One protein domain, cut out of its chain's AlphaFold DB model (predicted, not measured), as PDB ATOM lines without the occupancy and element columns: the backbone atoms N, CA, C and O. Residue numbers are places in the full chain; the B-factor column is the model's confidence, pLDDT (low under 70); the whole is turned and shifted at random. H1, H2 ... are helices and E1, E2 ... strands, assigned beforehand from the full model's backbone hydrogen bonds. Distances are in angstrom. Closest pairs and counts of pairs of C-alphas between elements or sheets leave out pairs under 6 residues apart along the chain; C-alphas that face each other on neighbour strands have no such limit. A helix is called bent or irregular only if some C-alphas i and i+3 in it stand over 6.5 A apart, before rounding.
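AT A GLANCE: This is residues 113 to 268 of the 419 residues of an uncharacterized protein of Sorangium cellulosum (UniProt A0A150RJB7). A five-stranded antiparallel sheet, E1 E6 E5 E4 E3 in order across it, has one face covered by H5, H6 and H1, with the small antiparallel strand pair E2 and E7 among them. H2 sits at an end of the strands toward the opposite face, with H3 close by; residues 178 to 183 and 222 to 227 stick out. The 156 printed residues, of mixed class, hold six named helices and seven named strands, in the order E1 H1 E2 E3 E4 E5 H2 H3 E6 H4 H5 E7 H6. The whole is compact, with a radius of gyration of the C-alphas of 16.5 A and spans of 46 by 44 by 29 A.

IN THESE COORDINATES: Find C-alpha 113 at (96.026, 94.693, 232.742); from there E1 runs 19.6 A to residue 119. H1 is residues 125 to 130, only just irregular, its C-alphas 126 and 129 being 6.51 A apart. E2 follows at 131 to 133, E3 at 138 to 142, E4 at 154 to 161, 20.6 A, and E5 at 165 to 171, 20.3 A. H2 is 172 to 178 and H3 182 to 194, 18.1 A. E6 starts at C-alpha 203, (100.262, 109.698, 224.270), and runs 25.5 A to 211. H4 is 213 to 217, H5 230 to 241, 15.0 A, E7 242 to 244, and H6 260 to 267, ending at C-alpha (101.145, 109.270, 241.122).

HOW THE PARTS SIT: Look at edge strand E1: N 116 and O 206 of E6 are 2.9 A apart. Next, N 207 of E6 and O 168 of E5 are within hydrogen-bond range, 2.7 A apart. E3, E4 and E5 form a meander, each strand the antiparallel neighbour of the one before, with N 167 to O 159 at 2.8 A and N 158 to O 139 at 2.7 A. In E2 and E7, N 243 to O 132 is 2.8 A. H5 runs across the strands, 86 degrees to E5 on the local plane, at a height over the sheet of 9.6 A. On the same face, H6 lies over E1 and H1 over E4; H2 is on the opposite face. H5 touches H6 with residues 234 to 239 alone, the closest C-alphas being Thr 238 and Gln 266, 5.8 A. H3 only grazes the sheet with residues 189 to 192, and H4 with 213 to 216. Every O i to N i+4 pair is within hydrogen-bond range in H3, H4, H5 and H6; H2 has 2 of 3, and H1 0 of 2 but 2 of 3 O i to N i+3 pairs.

THE WHOLE: The farthest C-alphas, Arg 149 and Ser 224, are 50.8 A apart. The printed part has no cut; its long links are E3 to E4, H4 to H5 and E7 to H6. Look for pLDDT under 70 at residues 144 to 149.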
ATOM      1  N   ASP A 113      95.191  93.701 233.403       96.62
ATOM      2  CA  ASP A 113      96.026  94.693 232.742       96.62
ATOM      3  C   ASP A 113      95.679  96.067 233.328       96.62
ATOM      4  O   ASP A 113      94.584  96.577 233.110       96.62
ATOM      5  N   LEU A 114      96.614  96.652 234.076       95.44
ATOM      6  CA  LEU A 114      96.528  98.026 234.573       95.44
ATOM      7  C   LEU A 114      97.292  98.936 233.632       95.44
ATOM      8  O   LEU A 114      98.415  98.592 233.254       95.44
ATOM      9  N   CYS A 115      96.721 100.077 233.263       95.62
ATOM     10  CA  CYS A 115      97.387 101.012 232.373       95.62
ATOM     11  C   CYS A 115      97.200 102.470 232.763       95.62
ATOM     12  O   CYS A 115      96.137 102.845 233.240       95.62
ATOM     13  N   VAL A 116      98.224 103.268 232.476       95.44
ATOM     14  CA  VAL A 116      98.213 104.726 232.604       95.44
ATOM     15  C   VAL A 116      98.725 105.324 231.303       95.44
ATOM     16  O   VAL A 116      99.684 104.816 230.707       95.44
ATOM     17  N   ASP A 117      98.067 106.392 230.871       95.56
ATOM     18  CA  ASP A 117      98.448 107.180 229.711       95.56
ATOM     19  C   ASP A 117      99.154 108.461 230.148       95.56
ATOM     20  O   ASP A 117      98.722 109.149 231.068       95.56
ATOM     21  N   ILE A 118     100.252 108.785 229.471       95.44
ATOM     22  CA  ILE A 118     101.024 109.999 229.717       95.44
ATOM     23  C   ILE A 118     100.983 110.854 228.458       95.44
ATOM     24  O   ILE A 118     101.453 110.421 227.398       95.44
ATOM     25  N   ALA A 119     100.455 112.069 228.584       94.75
ATOM     26  CA  ALA A 119     100.528 113.081 227.539       94.75
ATOM     27  C   ALA A 119     101.853 113.839 227.571       94.75
ATOM     28  O   ALA A 119     102.462 114.030 228.621       94.75
ATOM     29  N   GLY A 120     102.316 114.263 226.394       90.56
ATOM     30  CA  GLY A 120     103.491 115.130 226.249       90.56
ATOM     31  C   GLY A 120     104.835 114.453 226.538       90.56
ATOM     32  O   GLY A 120     105.881 115.020 226.233       90.56
ATOM     33  N   ALA A 121     104.839 113.228 227.066       91.06
ATOM     34  CA  ALA A 121     106.052 112.450 227.247       91.06
ATOM     35  C   ALA A 121     106.526 111.847 225.918       91.06
ATOM     36  O   ALA A 121     105.739 111.388 225.090       91.06
ATOM     37  N   THR A 122     107.842 111.776 225.746       92.00
ATOM     38  CA  THR A 122     108.485 111.026 224.665       92.00
ATOM     39  C   THR A 122     109.457 110.027 225.255       92.00
ATOM     40  O   THR A 122     110.149 110.347 226.220       92.00
ATOM     41  N   PHE A 123     109.535 108.842 224.658       93.25
ATOM     42  CA  PHE A 123     110.522 107.829 225.012       93.25
ATOM     43  C   PHE A 123     111.373 107.488 223.796       93.25
ATOM     44  O   PHE A 123     110.881 107.437 222.666       93.25
ATOM     45  N   SER A 124     112.657 107.271 224.039       90.94
ATOM     46  CA  SER A 124     113.679 107.036 223.024       90.94
ATOM     47  C   SER A 124     114.460 105.757 223.316       90.94
ATOM     48  O   SER A 124     114.346 105.168 224.390       90.94
ATOM     49  N   GLU A 125     115.297 105.332 222.371       87.88
ATOM     50  CA  GLU A 125     116.196 104.187 222.569       87.88
ATOM     51  C   GLU A 125     117.144 104.385 223.767       87.88
ATOM     52  O   GLU A 125     117.464 103.416 224.451       87.88
ATOM     53  N   ALA A 126     117.526 105.628 224.088       89.12
ATOM     54  CA  ALA A 126     118.385 105.924 225.237       89.12
ATOM     55  C   ALA A 126     117.728 105.569 226.585       89.12
ATOM     56  O   ALA A 126     118.420 105.243 227.550       89.12
ATOM     57  N   ASP A 127     116.392 105.563 226.652       92.50
ATOM     58  CA  ASP A 127     115.656 105.217 227.873       92.50
ATOM     59  C   ASP A 127     115.722 103.717 228.191       92.50
ATOM     60  O   ASP A 127     115.464 103.296 229.319       92.50
ATOM     61  N   ARG A 128     116.086 102.882 227.211       90.69
ATOM     62  CA  ARG A 128     116.111 101.423 227.349       90.69
ATOM     63  C   ARG A 128     116.988 100.976 228.518       90.69
ATOM     64  O   ARG A 128     116.556 100.179 229.352       90.69
ATOM     65  N   ASP A 129     118.189 101.535 228.608       91.56
ATOM     66  CA  ASP A 129     119.173 101.183 229.634       91.56
ATOM     67  C   ASP A 129     118.944 101.907 230.966       91.56
ATOM     68  O   ASP A 129     119.623 101.612 231.961       91.56
ATOM     69  N   ALA A 130     117.986 102.836 230.991       95.25
ATOM     70  CA  ALA A 130     117.565 103.587 232.163       95.25
ATOM     71  C   ALA A 130     116.460 102.871 232.963       95.25
ATOM     72  O   ALA A 130     116.179 103.246 234.102       95.25
ATOM     73  N   PHE A 131     115.853 101.810 232.423       95.44
ATOM     74  CA  PHE A 131     114.946 100.964 233.197       95.44
ATOM     75  C   PHE A 131     115.715 100.079 234.180       95.44
ATOM     76  O   PHE A 131     116.574  99.279 233.805       95.44
ATOM     77  N   VAL A 132     115.348 100.163 235.457       95.12
ATOM     78  CA  VAL A 132     115.884  99.322 236.534       95.12
ATOM     79  C   VAL A 132     114.748  98.651 237.290       95.12
ATOM     80  O   VAL A 132     113.646  99.179 237.385       95.12
ATOM     81  N   GLY A 133     114.983  97.472 237.858       94.25
ATOM     82  CA  GLY A 133     113.934  96.770 238.594       94.25
ATOM     83  C   GLY A 133     114.197  95.292 238.782       94.25
ATOM     84  O   GLY A 133     115.326  94.824 238.652       94.25
ATOM     85  N   ARG A 134     113.133  94.554 239.092       92.75
ATOM     86  CA  ARG A 134     113.119  93.091 239.233       92.75
ATOM     87  C   ARG A 134     112.684  92.384 237.959       92.75
ATOM     88  O   ARG A 134     113.036  91.222 237.776       92.75
ATOM     89  N   LEU A 135     111.918  93.053 237.098       91.19
ATOM     90  CA  LEU A 135     111.545  92.482 235.811       91.19
ATOM     91  C   LEU A 135     112.805  92.265 234.961       91.19
ATOM     92  O   LEU A 135     113.716  93.094 234.922       91.19
ATOM     93  N   ARG A 136     112.879  91.093 234.333       85.94
ATOM     94  CA  ARG A 136     113.993  90.653 233.484       85.94
ATOM     95  C   ARG A 136     113.468  90.364 232.086       85.94
ATOM     96  O   ARG A 136     112.280  90.101 231.931       85.94
ATOM     97  N   ARG A 137     114.381  90.316 231.112       85.50
ATOM     98  CA  ARG A 137     114.115  90.079 229.680       85.50
ATOM     99  C   ARG A 137     113.328  91.221 229.045       85.50
ATOM    100  O   ARG A 137     112.159  91.446 229.352       85.50
ATOM    101  N   MET A 138     113.999  91.925 228.149       88.06
ATOM    102  CA  MET A 138     113.504  93.120 227.486       88.06
ATOM    103  C   MET A 138     113.405  92.855 225.985       88.06
ATOM    104  O   MET A 138     114.309  92.265 225.401       88.06
ATOM    105  N   TYR A 139     112.293  93.271 225.393       87.00
ATOM    106  CA  TYR A 139     112.007  93.194 223.967       87.00
ATOM    107  C   TYR A 139     111.506  94.562 223.521       87.00
ATOM    108  O   TYR A 139     110.605  95.105 224.156       87.00
ATOM    109  N   ASP A 140     112.053  95.106 222.449       85.38
ATOM    110  CA  ASP A 140     111.676  96.394 221.878       85.38
ATOM    111  C   ASP A 140     110.907  96.230 220.560       85.38
ATOM    112  O   ASP A 140     110.971  95.202 219.882       85.38
ATOM    113  N   TRP A 141     110.128  97.255 220.221       82.44
ATOM    114  CA  TRP A 141     109.477  97.392 218.923       82.44
ATOM    115  C   TRP A 141     109.897  98.705 218.281       82.44
ATOM    116  O   TRP A 141     109.711  99.785 218.850       82.44
ATOM    117  N   ARG A 142     110.390  98.617 217.049       79.56
ATOM    118  CA  ARG A 142     110.900  99.753 216.280       79.56
ATOM    119  C   ARG A 142     110.043 100.004 215.047       79.56
ATOM    120  O   ARG A 142     109.410  99.080 214.530       79.56
ATOM    121  N   THR A 143     110.011 101.251 214.575       71.75
ATOM    122  CA  THR A 143     109.573 101.507 213.199       71.75
ATOM    123  C   THR A 143     110.540 100.849 212.225       71.75
ATOM    124  O   THR A 143     111.730 100.713 212.507       71.75
ATOM    125  N   ASP A 144     110.023 100.461 211.065       61.88
ATOM    126  CA  ASP A 144     110.860 100.028 209.954       61.88
ATOM    127  C   ASP A 144     111.808 101.170 209.554       61.88
ATOM    128  O   ASP A 144     111.349 102.276 209.248       61.88
ATOM    129  N   ALA A 145     113.116 100.906 209.591       56.84
ATOM    130  CA  ALA A 145     114.154 101.885 209.282       56.84
ATOM    131  C   ALA A 145     114.032 102.420 207.846       56.84
ATOM    132  O   ALA A 145     114.403 103.561 207.592       56.84
ATOM    133  N   GLN A 146     113.450 101.646 206.921       52.03
ATOM    134  CA  GLN A 146     113.235 102.100 205.544       52.03
ATOM    135  C   GLN A 146     112.177 103.207 205.426       52.03
ATOM    136  O   GLN A 146     112.138 103.920 204.427       52.03
ATOM    137  N   ARG A 147     111.306 103.375 206.431       57.72
ATOM    138  CA  ARG A 147     110.195 104.340 206.379       57.72
ATOM    139  C   ARG A 147     110.518 105.700 206.987       57.72
ATOM    140  O   ARG A 147     109.715 106.619 206.839       57.72
ATOM    141  N   THR A 148     111.648 105.854 207.670       57.81
ATOM    142  CA  THR A 148     111.995 107.092 208.375       57.81
ATOM    143  C   THR A 148     113.381 107.577 207.964       57.81
ATOM    144  O   THR A 148     114.384 106.912 208.195       57.81
ATOM    145  N   ARG A 149     113.461 108.799 207.413       69.31
ATOM    146  CA  ARG A 149     114.745 109.455 207.083       69.31
ATOM    147  C   ARG A 149     115.669 109.632 208.298       69.31
ATOM    148  O   ARG A 149     116.865 109.809 208.128       69.31
ATOM    149  N   SER A 150     115.111 109.574 209.504       70.75
ATOM    150  CA  SER A 150     115.804 109.789 210.778       70.75
ATOM    151  C   SER A 150     116.212 108.489 211.489       70.75
ATOM    152  O   SER A 150     116.605 108.536 212.649       70.75
ATOM    153  N   GLY A 151     116.104 107.330 210.824       74.00
ATOM    154  CA  GLY A 151     116.404 106.026 211.420       74.00
ATOM    155  C   GLY A 151     115.250 105.439 212.247       74.00
ATOM    156  O   GLY A 151     114.179 106.049 212.346       74.00
ATOM    157  N   PRO A 152     115.412 104.218 212.791       75.44
ATOM    158  CA  PRO A 152     114.359 103.520 213.523       75.44
ATOM    159  C   PRO A 152     113.984 104.263 214.811       75.44
ATOM    160  O   PRO A 152     114.838 104.586 215.630       75.44
ATOM    161  N   ILE A 153     112.686 104.499 215.001       83.88
ATOM    162  CA  ILE A 153     112.129 105.157 216.185       83.88
ATOM    163  C   ILE A 153     111.580 104.079 217.119       83.88
ATOM    164  O   ILE A 153     110.839 103.188 216.682       83.88
ATOM    165  N   LEU A 154     111.904 104.175 218.411       88.06
ATOM    166  CA  LEU A 154     111.298 103.336 219.440       88.06
ATOM    167  C   LEU A 154     109.783 103.579 219.450       88.06
ATOM    168  O   LEU A 154     109.310 104.679 219.717       88.06
ATOM    169  N   THR A 155     109.003 102.539 219.162       91.31
ATOM    170  CA  THR A 155     107.528 102.607 219.207       91.31
ATOM    171  C   THR A 155     106.950 101.942 220.441       91.31
ATOM    172  O   THR A 155     105.784 102.162 220.772       91.31
ATOM    173  N   GLY A 156     107.761 101.139 221.127       94.69
ATOM    174  CA  GLY A 156     107.419 100.568 222.409       94.69
ATOM    175  C   GLY A 156     108.449  99.575 222.926       94.69
ATOM    176  O   GLY A 156     109.380  99.175 222.232       94.69
ATOM    177  N   LEU A 157     108.224  99.151 224.158       95.06
ATOM    178  CA  LEU A 157     109.074  98.302 224.960       95.06
ATOM    179  C   LEU A 157     108.214  97.295 225.719       95.06
ATOM    180  O   LEU A 157     107.105  97.599 226.160       95.06
ATOM    181  N   ARG A 158     108.742  96.094 225.916       95.94
ATOM    182  CA  ARG A 158     108.141  95.044 226.731       95.94
ATOM    183  C   ARG A 158     109.188  94.421 227.630       95.94
ATOM    184  O   ARG A 158     110.186  93.899 227.143       95.94
ATOM    185  N   ILE A 159     108.925  94.394 228.929       95.44
ATOM    186  CA  ILE A 159     109.857  93.882 229.937       95.44
ATOM    187  C   ILE A 159     109.129  92.862 230.811       95.44
ATOM    188  O   ILE A 159     107.994  93.094 231.222       95.44
ATOM    189  N   GLY A 160     109.760  91.728 231.113       94.44
ATOM    190  CA  GLY A 160     109.210  90.723 232.025       94.44
ATOM    191  C   GLY A 160     108.728  89.436 231.352       94.44
ATOM    192  O   GLY A 160     108.973  89.165 230.172       94.44
ATOM    193  N   ASP A 161     108.026  88.618 232.138       90.19
ATOM    194  CA  ASP A 161     107.582  87.275 231.759       90.19
ATOM    195  C   ASP A 161     106.069  87.234 231.517       90.19
ATOM    196  O   ASP A 161     105.268  87.517 232.410       90.19
ATOM    197  N   ARG A 162     105.679  86.785 230.315       85.81
ATOM    198  CA  ARG A 162     104.279  86.613 229.882       85.81
ATOM    199  C   ARG A 162     103.467  85.677 230.770       85.81
ATOM    200  O   ARG A 162     102.247  85.697 230.663       85.81
ATOM    201  N   ARG A 163     104.114  84.837 231.580       88.19
ATOM    202  CA  ARG A 163     103.446  83.894 232.485       88.19
ATOM    203  C   ARG A 163     103.180  84.462 233.881       88.19
ATOM    204  O   ARG A 163     102.481  83.806 234.651       88.19
ATOM    205  N   ASN A 164     103.732  85.634 234.212       91.62
ATOM    206  CA  ASN A 164     103.663  86.186 235.563       91.62
ATOM    207  C   ASN A 164     103.317  87.684 235.566       91.62
ATOM    208  O   ASN A 164     102.179  88.058 235.844       91.62
ATOM    209  N   LEU A 165     104.278  88.541 235.216       95.31
ATOM    210  CA  LEU A 165     104.108  89.990 235.142       95.31
ATOM    211  C   LEU A 165     104.886  90.523 233.939       95.31
ATOM    212  O   LEU A 165     106.089  90.277 233.809       95.31
ATOM    213  N   VAL A 166     104.190  91.268 233.084       96.19
ATOM    214  CA  VAL A 166     104.778  91.970 231.939       96.19
ATOM    215  C   VAL A 166     104.499  93.452 232.068       96.19
ATOM    216  O   VAL A 166     103.353  93.842 232.254       96.19
ATOM    217  N   PHE A 167     105.534  94.258 231.895       97.44
ATOM    218  CA  PHE A 167     105.405  95.674 231.619       97.44
ATOM    219  C   PHE A 167     105.436  95.919 230.109       97.44
ATOM    220  O   PHE A 167     106.242  95.309 229.398       97.44
ATOM    221  N   VAL A 168     104.577  96.806 229.621       97.06
ATOM    222  CA  VAL A 168     104.547  97.268 228.233       97.06
ATOM    223  C   VAL A 168     104.496  98.787 228.228       97.06
ATOM    224  O   VAL A 168     103.635  99.364 228.871       97.06
ATOM    225  N   LEU A 169     105.376  99.430 227.475       96.94
ATOM    226  CA  LEU A 169     105.339 100.865 227.209       96.94
ATOM    227  C   LEU A 169     105.230 101.062 225.705       96.94
ATOM    228  O   LEU A 169     105.982 100.428 224.978       96.94
ATOM    229  N   TYR A 170     104.321 101.885 225.199       96.81
ATOM    230  CA  TYR A 170     104.235 102.109 223.753       96.81
ATOM    231  C   TYR A 170     103.584 103.434 223.392       96.81
ATOM    232  O   TYR A 170     102.768 103.966 224.143       96.81
ATOM    233  N   ASN A 171     103.922 103.936 222.203       95.75
ATOM    234  CA  ASN A 171     103.297 105.117 221.625       95.75
ATOM    235  C   ASN A 171     101.864 104.769 221.204       95.75
ATOM    236  O   ASN A 171     101.619 104.171 220.147       95.75
ATOM    237  N   LYS A 172     100.915 105.131 222.064       95.00
ATOM    238  CA  LYS A 172      99.503 104.799 221.939       95.00
ATOM    239  C   LYS A 172      98.839 105.605 220.828       95.00
ATOM    240  O   LYS A 172      98.085 105.038 220.039       95.00
ATOM    241  N   THR A 173      99.203 106.876 220.662       94.19
ATOM    242  CA  THR A 173      98.749 107.694 219.524       94.19
ATOM    243  C   THR A 173      99.169 107.067 218.190       94.19
ATOM    244  O   THR A 173      98.357 106.931 217.273       94.19
ATOM    245  N   GLY A 174     100.424 106.622 218.080       92.75
ATOM    246  CA  GLY A 174     100.944 105.932 216.899       92.75
ATOM    247  C   GLY A 174     100.334 104.543 216.682       92.75
ATOM    248  O   GLY A 174     100.214 104.083 215.546       92.75
ATOM    249  N   GLU A 175      99.932 103.851 217.748       93.19
ATOM    250  CA  GLU A 175      99.176 102.595 217.679       93.19
ATOM    251  C   GLU A 175      97.767 102.808 217.115       93.19
ATOM    252  O   GLU A 175      97.390 102.125 216.162       93.19
ATOM    253  N   LEU A 176      97.026 103.793 217.629       91.75
ATOM    254  CA  LEU A 176      95.670 104.101 217.168       91.75
ATOM    255  C   LEU A 176      95.645 104.596 215.717       91.75
ATOM    256  O   LEU A 176      94.779 104.174 214.960       91.75
ATOM    257  N   ARG A 177      96.625 105.406 215.286       90.94
ATOM    258  CA  ARG A 177      96.743 105.852 213.878       90.94
ATOM    259  C   ARG A 177      96.895 104.696 212.884       90.94
ATOM    260  O   ARG A 177      96.508 104.831 211.731       90.94
ATOM    261  N   ARG A 178      97.489 103.574 213.308       88.44
ATOM    262  CA  ARG A 178      97.714 102.396 212.454       88.44
ATOM    263  C   ARG A 178      96.526 101.436 212.428       88.44
ATOM    264  O   ARG A 178      96.475 100.559 211.566       88.44
ATOM    265  N   LYS A 179      95.595 101.550 213.376       84.62
ATOM    266  CA  LYS A 179      94.434 100.666 213.459       84.62
ATOM    267  C   LYS A 179      93.317 101.118 212.529       84.62
ATOM    268  O   LYS A 179      93.087 102.301 212.334       84.62
ATOM    269  N   ARG A 180      92.581 100.138 212.002       82.31
ATOM    270  CA  ARG A 180      91.415 100.342 211.124       82.31
ATOM    271  C   ARG A 180      90.096 100.536 211.885       82.31
ATOM    272  O   ARG A 180      89.039 100.453 211.279       82.31
ATOM    273  N   ASP A 181      90.154 100.733 213.199       85.50
ATOM    274  CA  ASP A 181      88.979 100.883 214.060       85.50
ATOM    275  C   ASP A 181      88.892 102.338 214.557       85.50
ATOM    276  O   ASP A 181      89.479 102.661 215.597       85.50
ATOM    277  N   PRO A 182      88.229 103.230 213.793       87.94
ATOM    278  CA  PRO A 182      88.136 104.643 214.142       87.94
ATOM    279  C   PRO A 182      87.337 104.856 215.429       87.94
ATOM    280  O   PRO A 182      87.752 105.651 216.260       87.94
ATOM    281  N   ARG A 183      86.282 104.064 215.670       86.81
ATOM    282  CA  ARG A 183      85.431 104.199 216.863       86.81
ATOM    283  C   ARG A 183      86.230 104.046 218.147       86.81
ATOM    284  O   ARG A 183      86.074 104.824 219.082       86.81
ATOM    285  N   ARG A 184      87.124 103.054 218.186       84.88
ATOM    286  CA  ARG A 184      88.025 102.887 219.324       84.88
ATOM    287  C   ARG A 184      88.973 104.073 219.478       84.88
ATOM    288  O   ARG A 184      89.237 104.482 220.605       84.88
ATOM    289  N   ALA A 185      89.526 104.574 218.376       90.25
ATOM    290  CA  ALA A 185      90.435 105.711 218.425       90.25
ATOM    291  C   ALA A 185      89.728 106.968 218.949       90.25
ATOM    292  O   ALA A 185      90.292 107.651 219.799       90.25
ATOM    293  N   ASP A 186      88.502 107.221 218.498       91.12
ATOM    294  CA  ASP A 186      87.687 108.357 218.925       91.12
ATOM    295  C   ASP A 186      87.333 108.257 220.408       91.12
ATOM    296  O   ASP A 186      87.505 109.226 221.139       91.12
ATOM    297  N   MET A 187      86.941 107.070 220.880       88.19
ATOM    298  CA  MET A 187      86.659 106.827 222.297       88.19
ATOM    299  C   MET A 187      87.886 107.081 223.186       88.19
ATOM    300  O   MET A 187      87.773 107.774 224.193       88.19
ATOM    301  N   GLU A 188      89.061 106.542 222.832       91.12
ATOM    302  CA  GLU A 188      90.277 106.745 223.637       91.12
ATOM    303  C   GLU A 188      90.682 108.234 223.634       91.12
ATOM    304  O   GLU A 188      90.992 108.785 224.685       91.12
ATOM    305  N   ARG A 189      90.594 108.921 222.482       93.12
ATOM    306  CA  ARG A 189      90.876 110.365 222.385       93.12
ATOM    307  C   ARG A 189      89.892 111.217 223.176       93.12
ATOM    308  O   ARG A 189      90.328 112.152 223.834       93.12
ATOM    309  N   ALA A 190      88.598 110.911 223.112       90.56
ATOM    310  CA  ALA A 190      87.578 111.606 223.889       90.56
ATOM    311  C   ALA A 190      87.855 111.463 225.391       90.56
ATOM    312  O   ALA A 190      87.814 112.456 226.112       90.56
ATOM    313  N   GLY A 191      88.232 110.256 225.833       87.69
ATOM    314  CA  GLY A 191      88.676 110.006 227.203       87.69
ATOM    315  C   GLY A 191      89.884 110.859 227.591       87.69
ATOM    316  O   GLY A 191      89.862 111.498 228.634       87.69
ATOM    317  N   TRP A 192      90.910 110.942 226.744       93.25
ATOM    318  CA  TRP A 192      92.079 111.783 227.027       93.25
ATOM    319  C   TRP A 192      91.747 113.276 227.075       93.25
ATOM    320  O   TRP A 192      92.209 113.964 227.980       93.25
ATOM    321  N   ILE A 193      90.941 113.779 226.133       93.00
ATOM    322  CA  ILE A 193      90.522 115.191 226.096       93.00
ATOM    323  C   ILE A 193      89.745 115.549 227.363       93.00
ATOM    324  O   ILE A 193      90.014 116.578 227.978       93.00
ATOM    325  N   ALA A 194      88.830 114.674 227.793       88.00
ATOM    326  CA  ALA A 194      88.070 114.860 229.027       88.00
ATOM    327  C   ALA A 194      88.965 114.975 230.276       88.00
ATOM    328  O   ALA A 194      88.564 115.586 231.260       88.00
ATOM    329  N   HIS A 195      90.186 114.445 230.212       85.69
ATOM    330  CA  HIS A 195      91.167 114.456 231.295       85.69
ATOM    331  C   HIS A 195      92.356 115.390 231.002       85.69
ATOM    332  O   HIS A 195      93.462 115.191 231.498       85.69
ATOM    333  N   GLY A 196      92.132 116.435 230.198       90.19
ATOM    334  CA  GLY A 196      93.074 117.543 230.031       90.19
ATOM    335  C   GLY A 196      94.092 117.375 228.904       90.19
ATOM    336  O   GLY A 196      95.009 118.187 228.792       90.19
ATOM    337  N   TRP A 197      93.944 116.365 228.044       94.44
ATOM    338  CA  TRP A 197      94.716 116.317 226.806       94.44
ATOM    339  C   TRP A 197      94.253 117.411 225.841       94.44
ATOM    340  O   TRP A 197      93.078 117.495 225.495       94.44
ATOM    341  N   ASP A 198      95.188 118.199 225.326       92.31
ATOM    342  CA  ASP A 198      94.940 119.283 224.363       92.31
ATOM    343  C   ASP A 198      94.600 118.786 222.941       92.31
ATOM    344  O   ASP A 198      94.443 119.575 222.006       92.31
ATOM    345  N   GLY A 199      94.510 117.468 222.746       93.31
ATOM    346  CA  GLY A 199      94.339 116.847 221.434       93.31
ATOM    347  C   GLY A 199      95.617 116.834 220.588       93.31
ATOM    348  O   GLY A 199      95.595 116.332 219.458       93.31
ATOM    349  N   GLN A 200      96.723 117.363 221.115       90.69
ATOM    350  CA  GLN A 200      98.009 117.514 220.448       90.69
ATOM    351  C   GLN A 200      99.114 116.735 221.170       90.69
ATOM    352  O   GLN A 200      99.006 116.276 222.300       90.69
ATOM    353  N   GLY A 201     100.219 116.493 220.474       90.19
ATOM    354  CA  GLY A 201     101.307 115.698 221.039       90.19
ATOM    355  C   GLY A 201     101.008 114.196 221.130       90.19
ATOM    356  O   GLY A 201     100.017 113.665 220.615       90.19
ATOM    357  N   GLN A 202     101.970 113.468 221.690       93.94
ATOM    358  CA  GLN A 202     101.934 112.012 221.762       93.94
ATOM    359  C   GLN A 202     101.405 111.551 223.117       93.94
ATOM    360  O   GLN A 202     101.761 112.117 224.148       93.94
ATOM    361  N   ILE A 203     100.619 110.477 223.090       95.88
ATOM    362  CA  ILE A 203     100.262 109.698 224.270       95.88
ATOM    363  C   ILE A 203     101.106 108.433 224.281       95.88
ATOM    364  O   ILE A 203     101.113 107.660 223.312       95.88
ATOM    365  N   TRP A 204     101.782 108.202 225.398       96.94
ATOM    366  CA  TRP A 204     102.443 106.939 225.693       96.94
ATOM    367  C   TRP A 204     101.672 106.188 226.766       96.94
ATOM    368  O   TRP A 204     101.343 106.755 227.800       96.94
ATOM    369  N   ARG A 205     101.415 104.899 226.525       97.38
ATOM    370  CA  ARG A 205     100.735 104.030 227.485       97.38
ATOM    371  C   ARG A 205     101.729 103.124 228.182       97.38
ATOM    372  O   ARG A 205     102.445 102.377 227.511       97.38
ATOM    373  N   ALA A 206     101.715 103.148 229.506       97.38
ATOM    374  CA  ALA A 206     102.392 102.195 230.371       97.38
ATOM    375  C   ALA A 206     101.376 101.159 230.874       97.38
ATOM    376  O   ALA A 206     100.379 101.531 231.479       97.38
ATOM    377  N   GLU A 207     101.611  99.868 230.637       97.56
ATOM    378  CA  GLU A 207     100.728  98.771 231.046       97.56
ATOM    379  C   GLU A 207     101.476  97.731 231.888       97.56
ATOM    380  O   GLU A 207     102.486  97.180 231.445       97.56
ATOM    381  N   PHE A 208     100.937  97.377 233.053       97.38
ATOM    382  CA  PHE A 208     101.333  96.188 233.805       97.38
ATOM    383  C   PHE A 208     100.282  95.094 233.644       97.38
ATOM    384  O   PHE A 208      99.128  95.251 234.026       97.38
ATOM    385  N   ARG A 209     100.704  93.954 233.101       96.94
ATOM    386  CA  ARG A 209      99.856  92.796 232.812       96.94
ATOM    387  C   ARG A 209     100.194  91.669 233.772       96.94
ATOM    388  O   ARG A 209     101.173  90.943 233.569       96.94
ATOM    389  N   ALA A 210      99.405  91.546 234.831       96.12
ATOM    390  CA  ALA A 210      99.548  90.515 235.846       96.12
ATOM    391  C   ALA A 210      98.724  89.275 235.475       96.12
ATOM    392  O   ALA A 210      97.560  89.357 235.080       96.12
ATOM    393  N   CYS A 211      99.324  88.095 235.612       95.44
ATOM    394  CA  CYS A 211      98.671  86.823 235.328       95.44
ATOM    395  C   CYS A 211      99.201  85.700 236.230       95.44
ATOM    396  O   CYS A 211     100.181  85.854 236.960       95.44
ATOM    397  N   GLY A 212      98.526  84.550 236.197       89.50
ATOM    398  CA  GLY A 212      99.040  83.324 236.808       89.50
ATOM    399  C   GLY A 212      99.245  83.418 238.325       89.50
ATOM    400  O   GLY A 212      98.353  83.846 239.064       89.50
ATOM    401  N   GLY A 213     100.396  82.937 238.802       90.06
ATOM    402  CA  GLY A 213     100.748  82.934 240.227       90.06
ATOM    403  C   GLY A 213     100.822  84.340 240.826       90.06
ATOM    404  O   GLY A 213     100.405  84.524 241.966       90.06
ATOM    405  N   HIS A 214     101.228  85.347 240.041       91.50
ATOM    406  CA  HIS A 214     101.374  86.720 240.529       91.50
ATOM    407  C   HIS A 214     100.091  87.295 241.117       91.50
ATOM    408  O   HIS A 214     100.115  87.917 242.173       91.50
ATOM    409  N   LEU A 215      98.958  87.053 240.450       94.31
ATOM    410  CA  LEU A 215      97.655  87.524 240.920       94.31
ATOM    411  C   LEU A 215      97.329  86.966 242.309       94.31
ATOM    412  O   LEU A 215      96.742  87.661 243.129       94.31
ATOM    413  N   ARG A 216      97.741  85.724 242.596       92.81
ATOM    414  CA  ARG A 216      97.554  85.112 243.917       92.81
ATOM    415  C   ARG A 216      98.439  85.788 244.962       92.81
ATOM    416  O   ARG A 216      97.941  86.143 246.021       92.81
ATOM    417  N   ASP A 217      99.708  86.021 244.640       91.94
ATOM    418  CA  ASP A 217     100.676  86.659 245.547       91.94
ATOM    419  C   ASP A 217     100.327  88.117 245.897       91.94
ATOM    420  O   ASP A 217     100.813  88.656 246.896       91.94
ATOM    421  N   LEU A 218      99.514  88.764 245.058       91.50
ATOM    422  CA  LEU A 218      98.994  90.118 245.258       91.50
ATOM    423  C   LEU A 218      97.605  90.140 245.923       91.50
ATOM    424  O   LEU A 218      97.104  91.212 246.255       91.50
ATOM    425  N   GLY A 219      96.976  88.977 246.124       93.62
ATOM    426  CA  GLY A 219      95.604  88.891 246.629       93.62
ATOM    427  C   GLY A 219      94.554  89.420 245.644       93.62
ATOM    428  O   GLY A 219      93.511  89.894 246.066       93.62
ATOM    429  N   LEU A 220      94.826  89.341 244.339       94.94
ATOM    430  CA  LEU A 220      93.960  89.821 243.252       94.94
ATOM    431  C   LEU A 220      93.190  88.696 242.559       94.94
ATOM    432  O   LEU A 220      92.698  88.876 241.453       94.94
ATOM    433  N   ARG A 221      93.150  87.491 243.140       96.19
ATOM    434  CA  ARG A 221      92.422  86.358 242.544       96.19
ATOM    435  C   ARG A 221      90.916  86.469 242.702       96.19
ATOM    436  O   ARG A 221      90.213  85.921 241.863       96.19
ATOM    437  N   VAL A 222      90.463  87.159 243.740       96.44
ATOM    438  CA  VAL A 222      89.050  87.351 244.055       96.44
ATOM    439  C   VAL A 222      88.583  88.642 243.369       96.44
ATOM    440  O   VAL A 222      89.098  89.704 243.724       96.44
ATOM    441  N   PRO A 223      87.667  88.583 242.383       96.25
ATOM    442  CA  PRO A 223      87.231  89.752 241.621       96.25
ATOM    443  C   PRO A 223      86.676  90.893 242.481       96.25
ATOM    444  O   PRO A 223      86.994  92.050 242.220       96.25
ATOM    445  N   SER A 224      85.920  90.578 243.538       93.06
ATOM    446  CA  SER A 224      85.345  91.582 244.444       93.06
ATOM    447  C   SER A 224      86.393  92.399 245.207       93.06
ATOM    448  O   SER A 224      86.111  93.525 245.590       93.06
ATOM    449  N   MET A 225      87.619  91.884 245.364       93.00
ATOM    450  CA  MET A 225      88.720  92.593 246.029       93.00
ATOM    451  C   MET A 225      89.471  93.553 245.100       93.00
ATOM    452  O   MET A 225      90.398  94.225 245.547       93.00
ATOM    453  N   LEU A 226      89.172  93.560 243.794       93.00
ATOM    454  CA  LEU A 226      89.915  94.383 242.844       93.00
ATOM    455  C   LEU A 226      89.798  95.885 243.144       93.00
ATOM    456  O   LEU A 226      90.863  96.499 243.220       93.00
ATOM    457  N   PRO A 227      88.596  96.468 243.357       90.12
ATOM    458  CA  PRO A 227      88.460  97.910 243.576       90.12
ATOM    459  C   PRO A 227      89.339  98.417 244.723       90.12
ATOM    460  O   PRO A 227      90.002  99.429 244.595       90.12
ATOM    461  N   GLU A 228      89.461  97.658 245.807       89.75
ATOM    462  CA  GLU A 228      90.226  98.074 246.988       89.75
ATOM    463  C   GLU A 228      91.749  97.928 246.832       89.75
ATOM    464  O   GLU A 228      92.512  98.334 247.709       89.75
ATOM    465  N   ARG A 229      92.231  97.272 245.768       92.50
ATOM    466  CA  ARG A 229      93.636  96.841 245.665       92.50
ATOM    467  C   ARG A 229      94.388  97.398 244.468       92.50
ATOM    468  O   ARG A 229      95.610  97.222 244.427       92.50
ATOM    469  N   LEU A 230      93.716  98.014 243.496       93.25
ATOM    470  CA  LEU A 230      94.363  98.413 242.243       93.25
ATOM    471  C   LEU A 230      95.495  99.420 242.468       93.25
ATOM    472  O   LEU A 230      96.611  99.164 242.013       93.25
ATOM    473  N   ASP A 231      95.256 100.482 243.238       92.12
ATOM    474  CA  ASP A 231      96.259 101.529 243.496       92.12
ATOM    475  C   ASP A 231      97.474 100.964 244.213       92.12
ATOM    476  O   ASP A 231      98.620 101.096 243.789       92.12
ATOM    477  N   ALA A 232      97.208 100.231 245.285       92.44
ATOM    478  CA  ALA A 232      98.201  99.583 246.114       92.44
ATOM    479  C   ALA A 232      99.112  98.636 245.302       92.44
ATOM    480  O   ALA A 232     100.319  98.519 245.555       92.44
ATOM    481  N   VAL A 233      98.541  97.959 244.306       94.56
ATOM    482  CA  VAL A 233      99.254  97.086 243.370       94.56
ATOM    483  C   VAL A 233     100.020  97.889 242.328       94.56
ATOM    484  O   VAL A 233     101.179  97.563 242.059       94.56
ATOM    485  N   TRP A 234      99.418  98.939 241.777       96.12
ATOM    486  CA  TRP A 234     100.068  99.837 240.833       96.12
ATOM    487  C   TRP A 234     101.323 100.471 241.437       96.12
ATOM    488  O   TRP A 234     102.413 100.305 240.887       96.12
ATOM    489  N   GLN A 235     101.202 101.064 242.629       95.06
ATOM    490  CA  GLN A 235     102.321 101.621 243.395       95.06
ATOM    491  C   GLN A 235     103.428 100.590 243.598       95.06
ATOM    492  O   GLN A 235     104.619 100.863 243.441       95.06
ATOM    493  N   ARG A 236     103.056  99.350 243.917       94.69
ATOM    494  CA  ARG A 236     104.027  98.270 244.074       94.69
ATOM    495  C   ARG A 236     104.734  97.941 242.758       94.69
ATOM    496  O   ARG A 236     105.935  97.656 242.783       94.69
ATOM    497  N   PHE A 237     104.038  97.949 241.627       96.38
ATOM    498  CA  PHE A 237     104.654  97.711 240.325       96.38
ATOM    499  C   PHE A 237     105.633  98.824 239.949       96.38
ATOM    500  O   PHE A 237     106.795  98.527 239.656       96.38
ATOM    501  N   THR A 238     105.205 100.079 240.041       96.75
ATOM    502  CA  THR A 238     105.985 101.254 239.632       96.75
ATOM    503  C   THR A 238     107.115 101.619 240.596       96.75
ATOM    504  O   THR A 238     108.049 102.315 240.194       96.75
ATOM    505  N   ARG A 239     107.076 101.163 241.855       95.38
ATOM    506  CA  ARG A 239     108.164 101.372 242.833       95.38
ATOM    507  C   ARG A 239     109.125 100.189 242.919       95.38
ATOM    508  O   ARG A 239     110.339 100.381 242.967       95.38
ATOM    509  N   ASN A 240     108.604  98.958 242.928       93.56
ATOM    510  CA  ASN A 240     109.395  97.778 243.303       93.56
ATOM    511  C   ASN A 240     109.672  96.827 242.139       93.56
ATOM    512  O   ASN A 240     110.712  96.160 242.128       93.56
ATOM    513  N   ALA A 241     108.731  96.685 241.201       95.00
ATOM    514  CA  ALA A 241     108.920  95.780 240.072       95.00
ATOM    515  C   ALA A 241     109.814  96.421 239.012       95.00
ATOM    516  O   ALA A 241     110.690  95.741 238.469       95.00
ATOM    517  N   MET A 242     109.622  97.715 238.752       95.50
ATOM    518  CA  MET A 242     110.400  98.463 237.779       95.50
ATOM    519  C   MET A 242     110.279  99.968 237.990       95.50
ATOM    520  O   MET A 242     109.231 100.435 238.415       95.50
ATOM    521  N   ARG A 243     111.332 100.709 237.643       96.00
ATOM    522  CA  ARG A 243     111.344 102.166 237.568       96.00
ATOM    523  C   ARG A 243     112.252 102.658 236.449       96.00
ATOM    524  O   ARG A 243     113.212 101.973 236.092       96.00
ATOM    525  N   LEU A 244     111.964 103.843 235.932       97.25
ATOM    526  CA  LEU A 244     112.854 104.573 235.034       97.25
ATOM    527  C   LEU A 244     113.659 105.579 235.861       97.25
ATOM    528  O   LEU A 244     113.096 106.293 236.692       97.25
ATOM    529  N   VAL A 245     114.975 105.593 235.679       98.00
ATOM    530  CA  VAL A 245     115.883 106.484 236.416       98.00
ATOM    531  C   VAL A 245     116.605 107.437 235.478       98.00
ATOM    532  O   VAL A 245     116.728 107.151 234.297       98.00
ATOM    533  N   VAL A 246     117.149 108.528 236.012       97.69
ATOM    534  CA  VAL A 246     118.040 109.433 235.275       97.69
ATOM    535  C   VAL A 246     119.478 108.903 235.377       97.69
ATOM    536  O   VAL A 246     120.067 108.961 236.469       97.69
ATOM    537  N   PRO A 247     120.072 108.351 234.297       96.19
ATOM    538  CA  PRO A 247     121.439 107.833 234.333       96.19
ATOM    539  C   PRO A 247     122.452 108.918 234.723       96.19
ATOM    540  O   PRO A 247     122.213 110.105 234.530       96.19
ATOM    541  N   GLY A 248     123.582 108.519 235.309       96.44
ATOM    542  CA  GLY A 248     124.655 109.447 235.694       96.44
ATOM    543  C   GLY A 248     124.418 110.227 236.993       96.44
ATOM    544  O   GLY A 248     125.361 110.781 237.543       96.44
ATOM    545  N   THR A 249     123.206 110.209 237.556       97.50
ATOM    546  CA  THR A 249     122.928 110.852 238.858       97.50
ATOM    547  C   THR A 249     123.527 110.112 240.060       97.50
ATOM    548  O   THR A 249     123.586 110.665 241.155       97.50
ATOM    549  N   ALA A 250     123.974 108.868 239.866       97.44
ATOM    550  CA  ALA A 250     124.753 108.085 240.820       97.44
ATOM    551  C   ALA A 250     125.587 107.022 240.081       97.44
ATOM    552  O   ALA A 250     125.249 106.620 238.968       97.44
ATOM    553  N   THR A 251     126.633 106.495 240.726       94.94
ATOM    554  CA  THR A 251     127.484 105.428 240.159       94.94
ATOM    555  C   THR A 251     126.728 104.111 239.950       94.94
ATOM    556  O   THR A 251     127.001 103.372 239.010       94.94
ATOM    557  N   ARG A 252     125.776 103.791 240.838       94.56
ATOM    558  CA  ARG A 252     124.946 102.578 240.751       94.56
ATOM    559  C   ARG A 252     123.557 102.948 240.248       94.56
ATOM    560  O   ARG A 252     122.918 103.815 240.844       94.56
ATOM    561  N   LYS A 253     123.053 102.248 239.224       92.75
ATOM    562  CA  LYS A 253     121.733 102.533 238.626       92.75
ATOM    563  C   LYS A 253     120.586 102.405 239.641       92.75
ATOM    564  O   LYS A 253     119.587 103.114 239.562       92.75
ATOM    565  N   GLU A 254     120.736 101.552 240.652       90.94
ATOM    566  CA  GLU A 254     119.785 101.388 241.759       90.94
ATOM    567  C   GLU A 254     119.731 102.605 242.695       90.94
ATOM    568  O   GLU A 254     118.788 102.738 243.469       90.94
ATOM    569  N   ARG A 255     120.698 103.520 242.613       95.81
ATOM    570  CA  ARG A 255     120.742 104.763 243.399       95.81
ATOM    571  C   ARG A 255     120.463 106.012 242.569       95.81
ATOM    572  O   ARG A 255     120.366 107.090 243.140       95.81
ATOM    573  N   CYS A 256     120.332 105.876 241.251       97.75
ATOM    574  CA  CYS A 256     119.977 106.999 240.398       97.75
ATOM    575  C   CYS A 256     118.613 107.584 240.791       97.75
ATOM    576  O   CYS A 256     117.706 106.860 241.239       97.75
ATOM    577  N   LYS A 257     118.490 108.900 240.592       98.12
ATOM    578  CA  LYS A 257     117.255 109.665 240.780       98.12
ATOM    579  C   LYS A 257     116.152 109.127 239.869       98.12
ATOM    580  O   LYS A 257     116.430 108.614 238.784       98.12
ATOM    581  N   LEU A 258     114.909 109.236 240.328       98.19
ATOM    582  CA  LEU A 258     113.736 108.855 239.547       98.19
ATOM    583  C   LEU A 258     113.573 109.799 238.348       98.19
ATOM    584  O   LEU A 258     113.787 111.000 238.486       98.19
ATOM    585  N   ASP A 259     113.210 109.257 237.188       98.00
ATOM    586  CA  ASP A 259     112.837 110.072 236.029       98.00
ATOM    587  C   ASP A 259     111.468 110.731 236.261       98.00
ATOM    588  O   ASP A 259     110.538 110.073 236.734       98.00
ATOM    589  N   GLN A 260     111.321 112.011 235.904       97.06
ATOM    590  CA  GLN A 260     110.082 112.759 236.137       97.06
ATOM    591  C   GLN A 260     108.875 112.137 235.421       97.06
ATOM    592  O   GLN A 260     107.788 112.085 235.988       97.06
ATOM    593  N   ARG A 261     109.057 111.583 234.213       96.12
ATOM    594  CA  ARG A 261     107.979 110.885 233.483       96.12
ATOM    595  C   ARG A 261     107.488 109.664 234.263       96.12
ATOM    596  O   ARG A 261     106.332 109.272 234.149       96.12
ATOM    597  N   TRP A 262     108.366 109.047 235.051       97.31
ATOM    598  CA  TRP A 262     108.026 107.905 235.893       97.31
ATOM    599  C   TRP A 262     107.439 108.308 237.241       97.31
ATOM    600  O   TRP A 262     106.613 107.569 237.766       97.31
ATOM    601  N   ALA A 263     107.833 109.462 237.787       96.56
ATOM    602  CA  ALA A 263     107.180 110.045 238.960       96.56
ATOM    603  C   ALA A 263     105.684 110.268 238.685       96.56
ATOM    604  O   ALA A 263     104.849 109.766 239.426       96.56
ATOM    605  N   VAL A 264     105.359 110.845 237.525       94.38
ATOM    606  CA  VAL A 264     103.981 111.007 237.020       94.38
ATOM    607  C   VAL A 264     103.237 109.666 236.975       94.38
ATOM    608  O   VAL A 264     102.125 109.546 237.477       94.38
ATOM    609  N   LEU A 265     103.861 108.602 236.453       94.25
ATOM    610  CA  LEU A 265     103.254 107.263 236.486       94.25
ATOM    611  C   LEU A 265     103.038 106.738 237.907       94.25
ATOM    612  O   LEU A 265     102.072 106.019 238.141       94.25
ATOM    613  N   GLN A 266     103.945 107.031 238.840       95.56
ATOM    614  CA  GLN A 266     103.809 106.627 240.238       95.56
ATOM    615  C   GLN A 266     102.698 107.375 240.967       95.56
ATOM    616  O   GLN A 266     102.275 106.890 242.005       95.56
ATOM    617  N   GLU A 267     102.215 108.505 240.470       93.50
ATOM    618  CA  GLU A 267     101.145 109.270 241.122       93.50
ATOM    619  C   GLU A 267      99.747 108.797 240.723       93.50
ATOM    620  O   GLU A 267      98.802 109.060 241.453       93.50
ATOM    621  N   ALA A 268      99.624 108.045 239.627       91.94
ATOM    622  CA  ALA A 268      98.333 107.619 239.105       91.94
ATOM    623  C   ALA A 268      97.514 106.768 240.092       91.94
ATOM    624  O   ALA A 268      98.025 105.814 240.702       91.94
TER     625      ALA A 268